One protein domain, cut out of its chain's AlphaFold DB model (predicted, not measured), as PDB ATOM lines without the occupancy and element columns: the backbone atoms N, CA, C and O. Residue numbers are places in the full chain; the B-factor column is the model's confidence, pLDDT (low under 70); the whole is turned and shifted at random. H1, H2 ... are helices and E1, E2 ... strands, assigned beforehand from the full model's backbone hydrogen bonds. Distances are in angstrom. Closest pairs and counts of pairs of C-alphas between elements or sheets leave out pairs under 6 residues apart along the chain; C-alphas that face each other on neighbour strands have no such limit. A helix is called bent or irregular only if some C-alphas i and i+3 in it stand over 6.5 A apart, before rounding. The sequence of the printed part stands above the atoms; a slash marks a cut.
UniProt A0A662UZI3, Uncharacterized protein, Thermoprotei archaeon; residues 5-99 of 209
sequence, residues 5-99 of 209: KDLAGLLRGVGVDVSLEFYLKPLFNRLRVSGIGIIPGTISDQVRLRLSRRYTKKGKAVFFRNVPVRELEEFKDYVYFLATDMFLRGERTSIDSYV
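Overview. This is residues 5 to 99 of the 209 residues of an uncharacterized protein of Thermoprotei archaeon (UniProt A0A662UZI3). One strongly twisted sheet of five strands is curled like part of a barrel, with H2 and H4 over one face and H3 beside the strands at the E2 and E3 part. H1 lies off one side of this body, nearest to it where Leu 7 comes close to Tyr 80 of E4, and residues 10 to 15, of which 10 to 12 belong to H1, stick out. The printed part has 95 residues, with four named helices and five named strands in the order H1 H2 E1 H3 E2 E3 H4 E4 E5. The sheet runs E2 E3 E1 E4 E5, antiparallel throughout, and the class is mixed, helices and strands. The whole is compact, with a radius of gyration of the C-alphas of 13.3 A and spans of 34 by 32 by 21 A.

Along the chain. H1, residues 5 to 12, begins at C-alpha 5 at (28.664, -11.097, 31.897) and is 10.2 A long. H2, residues 20 to 30, is 11.9 A long and irregular: C-alphas 23 and 26 are 9.4 A apart. E1, residues 32 to 38, is 18.1 A long. H3, residues 45 to 54, is 14.4 A long and begins at C-alpha 45 at (24.331, -5.068, 50.764). E2 is residues 56 to 58. E3, residues 61 to 68, is 18.6 A long and bends by 77 degrees at residue 65. H4 is residues 69 to 73. E4, residues 80 to 88, is 21.6 A long and bends by 75 degrees at residue 84. E5, residues 91 to 93, ends at C-alpha 93 at (56.054, -11.335, 37.486).

Arrangement. E1 and E4 are antiparallel at 166 degrees, with N 36 and O 82 at 2.9 A, within hydrogen-bond range. On the other side of E1, E3 is antiparallel at 166 degrees, with N 37 and O 62 at 2.7 A. E2 and E3 form a hairpin, with N 58 and O 61 at 2.8 A. E4 and E5 form a hairpin, with N 93 and O 86 at 2.8 A. E1, H3, E2 and E3, H4, E4 are split strand-helix-strand units, two strands running the same way with another between them, E3 and E1 in turn; both crossovers are right-handed. H2 lies over E4 at a height over the sheet of 9.9 A, slantwise to the strands at 54 degrees to E4 on the local plane. H4 is on the same face at a height of 8.5 A, over none of the strands, but only just: 2 of its C-alphas fall on E1. H2 and H4 touch, the closest C-alphas being those of Asn 29 and Val 69, 6.4 A apart. H3 is at the sheet's level, at a height of 3.2 A. H1 is not on the sheet, only just, with 4 pairs of C-alphas within 10 A; its closest to E4 are the C-alphas of Leu 7 and Tyr 80, 7.6 A apart. Each O i to N i+4 pair is within range in H1, H3 and H4; H2 has 2 of 7, and 4 of 8 O i to N i+3 pairs.

Size, cuts and confidence. The two C-alphas farthest apart are those of Asp 45 and Ser 97, 37.0 A. The printed part has no cut, and no link is long. Mean pLDDT of the printed part is 93.0, and no printed residue is under 70.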
ATOM      1  N   LYS A   5      28.756 -10.468  33.220       94.62
ATOM      2  CA  LYS A   5      28.664 -11.097  31.897       94.62
ATOM      3  C   LYS A   5      28.399 -10.076  30.795       94.62
ATOM      4  O   LYS A   5      29.005 -10.171  29.734       94.62
ATOM      5  N   ASP A   6      27.570  -9.067  31.057       95.19
ATOM      6  CA  ASP A   6      27.310  -7.989  30.096       95.19
ATOM      7  C   ASP A   6      28.586  -7.186  29.818       95.19
ATOM      8  O   ASP A   6      28.890  -6.867  28.669       95.19
ATOM      9  N   LEU A   7      29.354  -6.875  30.871       95.88
ATOM     10  CA  LEU A   7      30.612  -6.141  30.736       95.88
ATOM     11  C   LEU A   7      31.648  -6.980  29.990       95.88
ATOM     12  O   LEU A   7      32.305  -6.470  29.087       95.88
ATOM     13  N   ALA A   8      31.752  -8.269  30.315       95.31
ATOM     14  CA  ALA A   8      32.592  -9.203  29.578       95.31
ATOM     15  C   ALA A   8      32.186  -9.285  28.098       95.31
ATOM     16  O   ALA A   8      33.045  -9.246  27.224       95.31
ATOM     17  N   GLY A   9      30.883  -9.332  27.801       95.88
ATOM     18  CA  GLY A   9      30.352  -9.307  26.439       95.88
ATOM     19  C   GLY A   9      30.709  -8.028  25.682       95.88
ATOM     20  O   GLY A   9      31.169  -8.102  24.543       95.88
ATOM     21  N   LEU A  10      30.573  -6.863  26.324       95.38
ATOM     22  CA  LEU A  10      30.972  -5.575  25.748       95.38
ATOM     23  C   LEU A  10      32.473  -5.541  25.431       95.38
ATOM     24  O   LEU A  10      32.864  -5.088  24.357       95.38
ATOM     25  N   LEU A  11      33.299  -6.036  26.355       96.25
ATOM     26  CA  LEU A  11      34.752  -6.086  26.205       96.25
ATOM     27  C   LEU A  11      35.185  -7.081  25.113       96.25
ATOM     28  O   LEU A  11      36.035  -6.742  24.289       96.25
ATOM     29  N   ARG A  12      34.528  -8.243  24.999       95.38
ATOM     30  CA  ARG A  12      34.714  -9.160  23.859       95.38
ATOM     31  C   ARG A  12      34.425  -8.478  22.524       95.38
ATOM     32  O   ARG A  12      35.183  -8.653  21.576       95.38
ATOM     33  N   GLY A  13      33.391  -7.636  22.465       93.62
ATOM     34  CA  GLY A  13      33.048  -6.849  21.274       93.62
ATOM     35  C   GLY A  13      34.130  -5.860  20.816       93.62
ATOM     36  O   GLY A  13      34.070  -5.385  19.683       93.62
ATOM     37  N   VAL A  14      35.124  -5.560  21.663       94.25
ATOM     38  CA  VAL A  14      36.289  -4.719  21.331       94.25
ATOM     39  C   VAL A  14      37.617  -5.492  21.342       94.25
ATOM     40  O   VAL A  14      38.682  -4.878  21.361       94.25
ATOM     41  N   GLY A  15      37.560  -6.830  21.303       92.00
ATOM     42  CA  GLY A  15      38.736  -7.700  21.185       92.00
ATOM     43  C   GLY A  15      39.394  -8.096  22.509       92.00
ATOM     44  O   GLY A  15      40.561  -8.467  22.517       92.00
ATOM     45  N   VAL A  16      38.679  -8.000  23.634       93.44
ATOM     46  CA  VAL A  16      39.142  -8.496  24.941       93.44
ATOM     47  C   VAL A  16      38.462  -9.835  25.225       93.44
ATOM     48  O   VAL A  16      37.344  -9.882  25.739       93.44
ATOM     49  N   ASP A  17      39.128 -10.926  24.881       87.12
ATOM     50  CA  ASP A  17      38.588 -12.291  24.924       87.12
ATOM     51  C   ASP A  17      39.384 -13.257  25.815       87.12
ATOM     52  O   ASP A  17      38.901 -14.342  26.143       87.12
ATOM     53  N   VAL A  18      40.565 -12.843  26.265       90.06
ATOM     54  CA  VAL A  18      41.515 -13.659  27.027       90.06
ATOM     55  C   VAL A  18      41.737 -13.126  28.441       90.06
ATOM     56  O   VAL A  18      41.693 -11.923  28.702       90.06
ATOM     57  N   SER A  19      41.985 -14.045  29.372       94.81
ATOM     58  CA  SER A  19      42.179 -13.774  30.799       94.81
ATOM     59  C   SER A  19      43.418 -14.491  31.338       94.81
ATOM     60  O   SER A  19      43.924 -15.441  30.733       94.81
ATOM     61  N   LEU A  20      43.898 -14.087  32.515       94.06
ATOM     62  CA  LEU A  20      44.966 -14.808  33.214       94.06
ATOM     63  C   LEU A  20      44.570 -16.253  33.547       94.06
ATOM     64  O   LEU A  20      45.425 -17.134  33.486       94.06
ATOM     65  N   GLU A  21      43.297 -16.506  33.859       94.62
ATOM     66  CA  GLU A  21      42.750 -17.855  34.060       94.62
ATOM     67  C   GLU A  21      42.993 -18.744  32.831       94.62
ATOM     68  O   GLU A  21      43.468 -19.875  32.961       94.62
ATOM     69  N   PHE A  22      42.751 -18.201  31.634       92.50
ATOM     70  CA  PHE A  22      42.991 -18.899  30.372       92.50
ATOM     71  C   PHE A  22      44.483 -19.156  30.113       92.50
ATOM     72  O   PHE A  22      44.860 -20.273  29.751       92.50
ATOM     73  N   TYR A  23      45.339 -18.150  30.326       90.06
ATOM     74  CA  TYR A  23      46.774 -18.253  30.046       90.06
ATOM     75  C   TYR A  23      47.528 -19.152  31.030       90.06
ATOM     76  O   TYR A  23      48.390 -19.932  30.626       90.06
ATOM     77  N   LEU A  24      47.231 -19.043  32.326       89.75
ATOM     78  CA  LEU A  24      48.069 -19.612  33.385       89.75
ATOM     79  C   LEU A  24      47.590 -20.979  33.889       89.75
ATOM     80  O   LEU A  24      48.326 -21.628  34.638       89.75
ATOM     81  N   LYS A  25      46.390 -21.433  33.490       85.00
ATOM     82  CA  LYS A  25      45.810 -22.762  33.773       85.00
ATOM     83  C   LYS A  25      46.212 -23.340  35.155       85.00
ATOM     84  O   LYS A  25      45.709 -22.820  36.153       85.00
ATOM     85  N   PRO A  26      47.102 -24.361  35.307       83.00
ATOM     86  CA  PRO A  26      47.329 -24.998  36.611       83.00
ATOM     87  C   PRO A  26      48.001 -24.068  37.634       83.00
ATOM     88  O   PRO A  26      47.927 -24.319  38.838       83.00
ATOM     89  N   LEU A  27      48.651 -22.991  37.182       87.19
ATOM     90  CA  LEU A  27      49.317 -22.019  38.048       87.19
ATOM     91  C   LEU A  27      48.364 -20.939  38.568       87.19
ATOM     92  O   LEU A  27      48.685 -20.289  39.563       87.19
ATOM     93  N   PHE A  28      47.187 -20.779  37.955       92.12
ATOM     94  CA  PHE A  28      46.237 -19.715  38.281       92.12
ATOM     95  C   PHE A  28      45.828 -19.719  39.759       92.12
ATOM     96  O   PHE A  28      45.886 -18.700  40.442       92.12
ATOM     97  N   ASN A  29      45.548 -20.904  40.303       89.94
ATOM     98  CA  ASN A  29      45.148 -21.080  41.700       89.94
ATOM     99  C   ASN A  29      46.241 -20.756  42.730       89.94
ATOM    100  O   ASN A  29      45.946 -20.652  43.921       89.94
ATOM    101  N   ARG A  30      47.499 -20.641  42.297       90.75
ATOM    102  CA  ARG A  30      48.644 -20.271  43.144       90.75
ATOM    103  C   ARG A  30      49.018 -18.798  42.994       90.75
ATOM    104  O   ARG A  30      49.957 -18.342  43.644       90.75
ATOM    105  N   LEU A  31      48.312 -18.073  42.131       94.25
ATOM    106  CA  LEU A  31      48.615 -16.697  41.806       94.25
ATOM    107  C   LEU A  31      48.075 -15.749  42.874       94.25
ATOM    108  O   LEU A  31      46.962 -15.909  43.386       94.25
ATOM    109  N   ARG A  32      48.859 -14.715  43.168       96.75
ATOM    110  CA  ARG A  32      48.371 -13.512  43.843       96.75
ATOM    111  C   ARG A  32      48.422 -12.350  42.865       96.75
ATOM    112  O   ARG A  32      49.300 -12.302  42.010       96.75
ATOM    113  N   VAL A  33      47.489 -11.419  42.978       96.75
ATOM    114  CA  VAL A  33      47.325 -10.321  42.022       96.75
ATOM    115  C   VAL A  33      47.054  -9.002  42.734       96.75
ATOM    116  O   VAL A  33      46.446  -8.961  43.805       96.75
ATOM    117  N   SER A  34      47.499  -7.910  42.127       97.00
ATOM    118  CA  SER A  34      47.039  -6.554  42.447       97.00
ATOM    119  C   SER A  34      46.248  -6.014  41.269       97.00
ATOM    120  O   SER A  34      46.485  -6.427  40.134       97.00
ATOM    121  N   GLY A  35      45.334  -5.080  41.517       96.69
ATOM    122  CA  GLY A  35      44.665  -4.388  40.428       96.69
ATOM    123  C   GLY A  35      43.355  -3.715  40.801       96.69
ATOM    124  O   GLY A  35      43.178  -3.215  41.918       96.69
ATOM    125  N   ILE A  36      42.465  -3.650  39.812       96.81
ATOM    126  CA  ILE A  36      41.223  -2.878  39.844       96.81
ATOM    127  C   ILE A  36      40.054  -3.794  39.474       96.81
ATOM    128  O   ILE A  36      40.051  -4.450  38.443       96.81
ATOM    129  N   GLY A  37      39.044  -3.845  40.328       96.94
ATOM    130  CA  GLY A  37      37.761  -4.483  40.092       96.94
ATOM    131  C   GLY A  37      36.707  -3.449  39.715       96.94
ATOM    132  O   GLY A  37      36.689  -2.340  40.254       96.94
ATOM    133  N   ILE A  38      35.810  -3.813  38.807       96.50
ATOM    134  CA  ILE A  38      34.696  -2.977  38.358       96.50
ATOM    135  C   ILE A  38      33.397  -3.660  38.751       96.50
ATOM    136  O   ILE A  38      33.193  -4.822  38.422       96.50
ATOM    137  N   ILE A  39      32.505  -2.936  39.422       95.44
ATOM    138  CA  ILE A  39      31.150  -3.401  39.739       95.44
ATOM    139  C   ILE A  39      30.202  -2.875  38.646       95.44
ATOM    140  O   ILE A  39      29.829  -1.698  38.698       95.44
ATOM    141  N   PRO A  40      29.821  -3.673  37.630       93.00
ATOM    142  CA  PRO A  40      28.992  -3.195  36.522       93.00
ATOM    143  C   PRO A  40      27.539  -2.959  36.933       93.00
ATOM    144  O   PRO A  40      26.968  -1.925  36.580       93.00
ATOM    145  N   GLY A  41      26.982  -3.873  37.728       90.06
ATOM    146  CA  GLY A  41      25.589  -3.882  38.160       90.06
ATOM    147  C   GLY A  41      25.346  -3.350  39.569       90.06
ATOM    148  O   GLY A  41      26.187  -2.673  40.169       90.06
ATOM    149  N   THR A  42      24.168  -3.679  40.091       89.00
ATOM    150  CA  THR A  42      23.821  -3.528  41.507       89.00
ATOM    151  C   THR A  42      24.195  -4.813  42.240       89.00
ATOM    152  O   THR A  42      23.999  -5.907  41.721       89.00
ATOM    153  N   ILE A  43      24.744  -4.688  43.444       91.56
ATOM    154  CA  ILE A  43      25.140  -5.824  44.286       91.56
ATOM    155  C   ILE A  43      24.389  -5.751  45.611       91.56
ATOM    156  O   ILE A  43      24.057  -4.654  46.066       91.56
ATOM    157  N   SER A  44      24.141  -6.902  46.237       93.19
ATOM    158  CA  SER A  44      23.477  -6.943  47.542       93.19
ATOM    159  C   SER A  44      24.311  -6.241  48.616       93.19
ATOM    160  O   SER A  44      25.543  -6.170  48.536       93.19
ATOM    161  N   ASP A  45      23.648  -5.751  49.663       92.50
ATOM    162  CA  ASP A  45      24.331  -5.068  50.764       92.50
ATOM    163  C   ASP A  45      25.337  -5.961  51.484       92.50
ATOM    164  O   ASP A  45      26.423  -5.507  51.842       92.50
ATOM    165  N   GLN A  46      25.031  -7.252  51.615       94.31
ATOM    166  CA  GLN A  46      25.953  -8.230  52.184       94.31
ATOM    167  C   GLN A  46      27.247  -8.331  51.361       94.31
ATOM    168  O   GLN A  46      28.344  -8.275  51.919       94.31
ATOM    169  N   VAL A  47      27.151  -8.421  50.028       93.75
ATOM    170  CA  VAL A  47      28.325  -8.448  49.136       93.75
ATOM    171  C   VAL A  47      29.079  -7.120  49.207       93.75
ATOM    172  O   VAL A  47      30.302  -7.107  49.363       93.75
ATOM    173  N   ARG A  48      28.359  -5.993  49.176       92.50
ATOM    174  CA  ARG A  48      28.933  -4.644  49.269       92.50
ATOM    175  C   ARG A  48      29.744  -4.448  50.553       92.50
ATOM    176  O   ARG A  48      30.845  -3.895  50.493       92.50
ATOM    177  N   LEU A  49      29.222  -4.901  51.692       93.25
ATOM    178  CA  LEU A  49      29.886  -4.815  52.994       93.25
ATOM    179  C   LEU A  49      31.135  -5.698  53.046       93.25
ATOM    180  O   LEU A  49      32.186  -5.227  53.476       93.25
ATOM    181  N   ARG A  50      31.056  -6.944  52.556       94.62
ATOM    182  CA  ARG A  50      32.216  -7.852  52.492       94.62
ATOM    183  C   ARG A  50      33.340  -7.286  51.622       94.62
ATOM    184  O   ARG A  50      34.481  -7.247  52.076       94.62
ATOM    185  N   LEU A  51      33.015  -6.755  50.440       94.31
ATOM    186  CA  LEU A  51      33.986  -6.090  49.562       94.31
ATOM    187  C   LEU A  51      34.648  -4.888  50.243       94.31
ATOM    188  O   LEU A  51      35.866  -4.759  50.207       94.31
ATOM    189  N   SER A  52      33.856  -4.027  50.886       93.00
ATOM    190  CA  SER A  52      34.364  -2.796  51.517       93.00
ATOM    191  C   SER A  52      35.244  -3.066  52.741       93.00
ATOM    192  O   SER A  52      36.093  -2.246  53.071       93.00
ATOM    193  N   ARG A  53      35.047  -4.205  53.419       94.00
ATOM    194  CA  ARG A  53      35.889  -4.640  54.543       94.00
ATOM    195  C   ARG A  53      37.248  -5.170  54.093       94.00
ATOM    196  O   ARG A  53      38.218  -5.005  54.821       94.00
ATOM    197  N   ARG A  54      37.314  -5.829  52.931       94.31
ATOM    198  CA  ARG A  54      38.542  -6.474  52.435       94.31
ATOM    199  C   ARG A  54      39.358  -5.589  51.496       94.31
ATOM    200  O   ARG A  54      40.576  -5.719  51.444       94.31
ATOM    201  N   TYR A  55      38.704  -4.699  50.753       95.94
ATOM    202  CA  TYR A  55      39.323  -3.956  49.657       95.94
ATOM    203  C   TYR A  55      38.976  -2.470  49.706       95.94
ATOM    204  O   TYR A  55      37.929  -2.056  50.208       95.94
ATOM    205  N   THR A  56      39.840  -1.640  49.119       93.50
ATOM    206  CA  THR A  56      39.567  -0.205  49.010       93.50
ATOM    207  C   THR A  56      38.532   0.034  47.921       93.50
ATOM    208  O   THR A  56      38.817  -0.098  46.734       93.50
ATOM    209  N   LYS A  57      37.317   0.418  48.306       90.62
ATOM    210  CA  LYS A  57      36.225   0.686  47.366       90.62
ATOM    211  C   LYS A  57      36.027   2.186  47.165       90.62
ATOM    212  O   LYS A  57      35.774   2.919  48.117       90.62
ATOM    213  N   LYS A  58      36.041   2.636  45.910       87.69
ATOM    214  CA  LYS A  58      35.707   4.011  45.512       87.69
ATOM    215  C   LYS A  58      34.620   3.994  44.446       87.69
ATOM    216  O   LYS A  58      34.874   3.803  43.257       87.69
ATOM    217  N   GLY A  59      33.375   4.185  44.881       85.88
ATOM    218  CA  GLY A  59      32.232   4.091  43.979       85.88
ATOM    219  C   GLY A  59      32.064   2.664  43.443       85.88
ATOM    220  O   GLY A  59      31.933   1.739  44.247       85.88
ATOM    221  N   LYS A  60      32.078   2.493  42.117       89.88
ATOM    222  CA  LYS A  60      32.082   1.183  41.431       89.88
ATOM    223  C   LYS A  60      33.475   0.572  41.214       89.88
ATOM    224  O   LYS A  60      33.549  -0.561  40.755       89.88
ATOM    225  N   ALA A  61      34.550   1.290  41.541       93.12
ATOM    226  CA  ALA A  61      35.910   0.762  41.471       93.12
ATOM    227  C   ALA A  61      36.312   0.120  42.809       93.12
ATOM    228  O   ALA A  61      36.049   0.678  43.879       93.12
ATOM    229  N   VAL A  62      36.963  -1.036  42.741       95.06
ATOM    230  CA  VAL A  62      37.506  -1.785  43.879       95.06
ATOM    231  C   VAL A  62      39.001  -1.952  43.652       95.06
ATOM    232  O   VAL A  62      39.404  -2.468  42.626       95.06
ATOM    233  N   PHE A  63      39.837  -1.525  44.584       95.62
ATOM    234  CA  PHE A  63      41.287  -1.652  44.484       95.62
ATOM    235  C   PHE A  63      41.763  -2.724  45.455       95.62
ATOM    236  O   PHE A  63      41.421  -2.695  46.641       95.62
ATOM    237  N   PHE A  64      42.567  -3.654  44.952       96.94
ATOM    238  CA  PHE A  64      43.118  -4.767  45.716       96.94
ATOM    239  C   PHE A  64      44.621  -4.885  45.460       96.94
ATOM    240  O   PHE A  64      45.116  -4.518  44.392       96.94
ATOM    241  N   ARG A  65      45.369  -5.349  46.464       96.19
ATOM    242  CA  ARG A  65      46.832  -5.435  46.411       96.19
ATOM    243  C   ARG A  65      47.301  -6.779  46.934       96.19
ATOM    244  O   ARG A  65      46.982  -7.124  48.066       96.19
ATOM    245  N   ASN A  66      48.082  -7.484  46.120       95.62
ATOM    246  CA  ASN A  66      48.700  -8.760  46.454       95.62
ATOM    247  C   ASN A  66      47.706  -9.747  47.103       95.62
ATOM    248  O   ASN A  66      47.947 -10.254  48.198       95.62
ATOM    249  N   VAL A  67      46.571  -9.990  46.446       96.81
ATOM    250  CA  VAL A  67      45.477 -10.848  46.933       96.81
ATOM    251  C   VAL A  67      45.501 -12.191  46.201       96.81
ATOM    252  O   VAL A  67      45.653 -12.188  44.979       96.81
ATOM    253  N   PRO A  68      45.351 -13.340  46.888       96.00
ATOM    254  CA  PRO A  68      45.188 -14.631  46.228       96.00
ATOM    255  C   PRO A  68      43.973 -14.633  45.310       96.00
ATOM    256  O   PRO A  68      42.887 -14.224  45.711       96.00
ATOM    257  N   VAL A  69      44.126 -15.171  44.102       95.75
ATOM    258  CA  VAL A  69      43.023 -15.253  43.132       95.75
ATOM    259  C   VAL A  69      41.803 -15.989  43.704       95.75
ATOM    260  O   VAL A  69      40.676 -15.552  43.493       95.75
ATOM    261  N   ARG A  70      42.020 -17.031  44.517       94.44
ATOM    262  CA  ARG A  70      40.953 -17.786  45.200       94.44
ATOM    263  C   ARG A  70      40.057 -16.925  46.096       94.44
ATOM    264  O   ARG A  70      38.881 -17.221  46.248       94.44
ATOM    265  N   GLU A  71      40.589 -15.861  46.696       95.62
ATOM    266  CA  GLU A  71      39.775 -14.949  47.513       95.62
ATOM    267  C   GLU A  71      38.916 -14.014  46.652       95.62
ATOM    268  O   GLU A  71      37.850 -13.578  47.085       95.62
ATOM    269  N   LEU A  72      39.373 -13.700  45.435       96.88
ATOM    270  CA  LEU A  72      38.626 -12.880  44.480       96.88
ATOM    271  C   LEU A  72      37.496 -13.669  43.811       96.88
ATOM    272  O   LEU A  72      36.491 -13.076  43.423       96.88
ATOM    273  N   GLU A  73      37.648 -14.990  43.704       95.38
ATOM    274  CA  GLU A  73      36.676 -15.896  43.085       95.38
ATOM    275  C   GLU A  73      35.291 -15.798  43.744       95.38
ATOM    276  O   GLU A  73      34.283 -15.770  43.043       95.38
ATOM    277  N   GLU A  74      35.240 -15.586  45.066       95.06
ATOM    278  CA  GLU A  74      34.005 -15.329  45.833       95.06
ATOM    279  C   GLU A  74      33.160 -14.179  45.247       95.06
ATOM    280  O   GLU A  74      31.937 -14.143  45.393       95.06
ATOM    281  N   PHE A  75      33.806 -13.215  44.589       96.56
ATOM    282  CA  PHE A  75      33.168 -12.019  44.048       96.56
ATOM    283  C   PHE A  75      33.103 -12.002  42.520       96.56
ATOM    284  O   PHE A  75      32.673 -10.991  41.960       96.56
ATOM    285  N   LYS A  76      33.518 -13.084  41.844       95.19
ATOM    286  CA  LYS A  76      33.645 -13.159  40.380       95.19
ATOM    287  C   LYS A  76      32.349 -12.757  39.669       95.19
ATOM    288  O   LYS A  76      32.391 -11.954  38.746       95.19
ATOM    289  N   ASP A  77      31.191 -13.189  40.157       95.19
ATOM    290  CA  ASP A  77      29.898 -12.871  39.528       95.19
ATOM    291  C   ASP A  77      29.421 -11.421  39.740       95.19
ATOM    292  O   ASP A  77      28.486 -10.961  39.082       95.19
ATOM    293  N   TYR A  78      30.071 -10.675  40.636       95.81
ATOM    294  CA  TYR A  78      29.691  -9.309  41.013       95.81
ATOM    295  C   TYR A  78      30.705  -8.250  40.576       95.81
ATOM    296  O   TYR A  78      30.355  -7.074  40.435       95.81
ATOM    297  N   VAL A  79      31.966  -8.649  40.402       97.00
ATOM    298  CA  VAL A  79      33.090  -7.763  40.112       97.00
ATOM    299  C   VAL A  79      33.883  -8.304  38.927       97.00
ATOM    300  O   VAL A  79      34.393  -9.423  38.947       97.00
ATOM    301  N   TYR A  80      34.042  -7.466  37.906       97.38
ATOM    302  CA  TYR A  80      34.957  -7.723  36.803       97.38
ATOM    303  C   TYR A  80      36.376  -7.336  37.230       97.38
ATOM    304  O   TYR A  80      36.664  -6.152  37.415       97.38
ATOM    305  N   PHE A  81      37.244  -8.323  37.443       97.88
ATOM    306  CA  PHE A  81      38.574  -8.127  38.018       97.88
ATOM    307  C   PHE A  81      39.654  -7.975  36.943       97.88
ATOM    308  O   PHE A  81      39.793  -8.825  36.067       97.88
ATOM    309  N   LEU A  82      40.452  -6.912  37.057       97.38
ATOM    310  CA  LEU A  82      41.565  -6.578  36.172       97.38
ATOM    311  C   LEU A  82      42.872  -6.558  36.972       97.38
ATOM    312  O   LEU A  82      42.985  -5.799  37.936       97.38
ATOM    313  N   ALA A  83      43.857  -7.363  36.581       97.06
ATOM    314  CA  ALA A  83      45.174  -7.395  37.208       97.06
ATOM    315  C   ALA A  83      46.100  -6.335  36.605       97.06
ATOM    316  O   ALA A  83      46.220  -6.233  35.387       97.06
ATOM    317  N   THR A  84      46.783  -5.592  37.474       95.25
ATOM    318  CA  THR A  84      47.919  -4.713  37.147       95.25
ATOM    319  C   THR A  84      49.253  -5.406  37.388       95.25
ATOM    320  O   THR A  84      50.247  -5.074  36.756       95.25
ATOM    321  N   ASP A  85      49.278  -6.350  38.329       94.81
ATOM    322  CA  ASP A  85      50.470  -7.075  38.742       94.81
ATOM    323  C   ASP A  85      50.097  -8.495  39.117       94.81
ATOM    324  O   ASP A  85      49.032  -8.739  39.696       94.81
ATOM    325  N   MET A  86      51.017  -9.410  38.853       94.69
ATOM    326  CA  MET A  86      50.886 -10.808  39.216       94.69
ATOM    327  C   MET A  86      52.097 -11.230  40.054       94.69
ATOM    328  O   MET A  86      53.211 -10.751  39.841       94.69
ATOM    329  N   PHE A  87      51.874 -12.105  41.029       94.38
ATOM    330  CA  PHE A  87      52.905 -12.600  41.930       94.38
ATOM    331  C   PHE A  87      52.853 -14.122  41.982       94.38
ATOM    332  O   PHE A  87      51.831 -14.709  42.358       94.38
ATOM    333  N   LEU A  88      53.967 -14.759  41.634       90.25
ATOM    334  CA  LEU A  88      54.156 -16.203  41.717       90.25
ATOM    335  C   LEU A  88      55.197 -16.488  42.794       90.25
ATOM    336  O   LEU A  88      56.296 -15.954  42.757       90.25
ATOM    337  N   ARG A  89      54.836 -17.314  43.785       86.06
ATOM    338  CA  ARG A  89      55.716 -17.660  44.923       86.06
ATOM    339  C   ARG A  89      56.278 -16.439  45.679       86.06
ATOM    340  O   ARG A  89      57.337 -16.520  46.281       86.06
ATOM    341  N   GLY A  90      55.543 -15.325  45.676       82.88
ATOM    342  CA  GLY A  90      55.941 -14.079  46.342       82.88
ATOM    343  C   GLY A  90      56.743 -13.115  45.465       82.88
ATOM    344  O   GLY A  90      56.884 -11.954  45.836       82.88
ATOM    345  N   GLU A  91      57.189 -13.540  44.282       89.00
ATOM    346  CA  GLU A  91      57.925 -12.691  43.347       89.00
ATOM    347  C   GLU A  91      56.983 -12.030  42.345       89.00
ATOM    348  O   GLU A  91      56.070 -12.670  41.818       89.00
ATOM    349  N   ARG A  92      57.204 -10.739  42.069       91.06
ATOM    350  CA  ARG A  92      56.444  -9.997  41.055       91.06
ATOM    351  C   ARG A  92      56.848 -10.491  39.668       91.06
ATOM    352  O   ARG A  92      58.013 -10.415  39.297       91.06
ATOM    353  N   THR A  93      55.877 -10.946  38.889       88.88
ATOM    354  CA  THR A  93      56.054 -11.335  37.486       88.88
ATOM    355  C   THR A  93      55.395 -10.283  36.592       88.88
ATOM    356  O   THR A  93      54.385  -9.687  36.972       88.88
ATOM    357  N   SER A  94      55.978 -10.012  35.420       85.69
ATOM    358  CA  SER A  94      55.387  -9.055  34.476       85.69
ATOM    359  C   SER A  94      54.081  -9.596  33.891       85.69
ATOM    360  O   SER A  94      53.973 -10.783  33.585       85.69
ATOM    361  N   ILE A  95      53.107  -8.700  33.716       87.69
ATOM    362  CA  ILE A  95      51.854  -8.979  33.008       87.69
ATOM    363  C   ILE A  95      51.883  -8.517  31.544       87.69
ATOM    364  O   ILE A  95      50.894  -8.714  30.846       87.69
ATOM    365  N   ASP A  96      52.972  -7.891  31.080       85.25
ATOM    366  CA  ASP A  96      53.015  -7.158  29.803       85.25
ATOM    367  C   ASP A  96      52.633  -8.028  28.599       85.25
ATOM    368  O   ASP A  96      51.958  -7.557  27.689       85.25
ATOM    369  N   SER A  97      52.998  -9.313  28.621       85.19
ATOM    370  CA  SER A  97      52.654 -10.286  27.576       85.19
ATOM    371  C   SER A  97      51.163 -10.633  27.505       85.19
ATOM    372  O   SER A  97      50.734 -11.243  26.532       85.19
ATOM    373  N   TYR A  98      50.381 -10.284  28.527       88.25
ATOM    374  CA  TYR A  98      48.955 -10.606  28.638       88.25
ATOM    375  C   TYR A  98      48.057  -9.365  28.602       88.25
ATOM    376  O   TYR A  98      46.834  -9.497  28.610       88.25
ATOM    377  N   VAL A  99      48.636  -8.161  28.610       86.06
ATOM    378  CA  VAL A  99      47.884  -6.905  28.651       86.06
ATOM    379  C   VAL A  99      46.973  -6.782  27.436       86.06
ATOM    380  O   VAL A  99      47.420  -6.850  26.294       86.06
TER     381      VAL A  99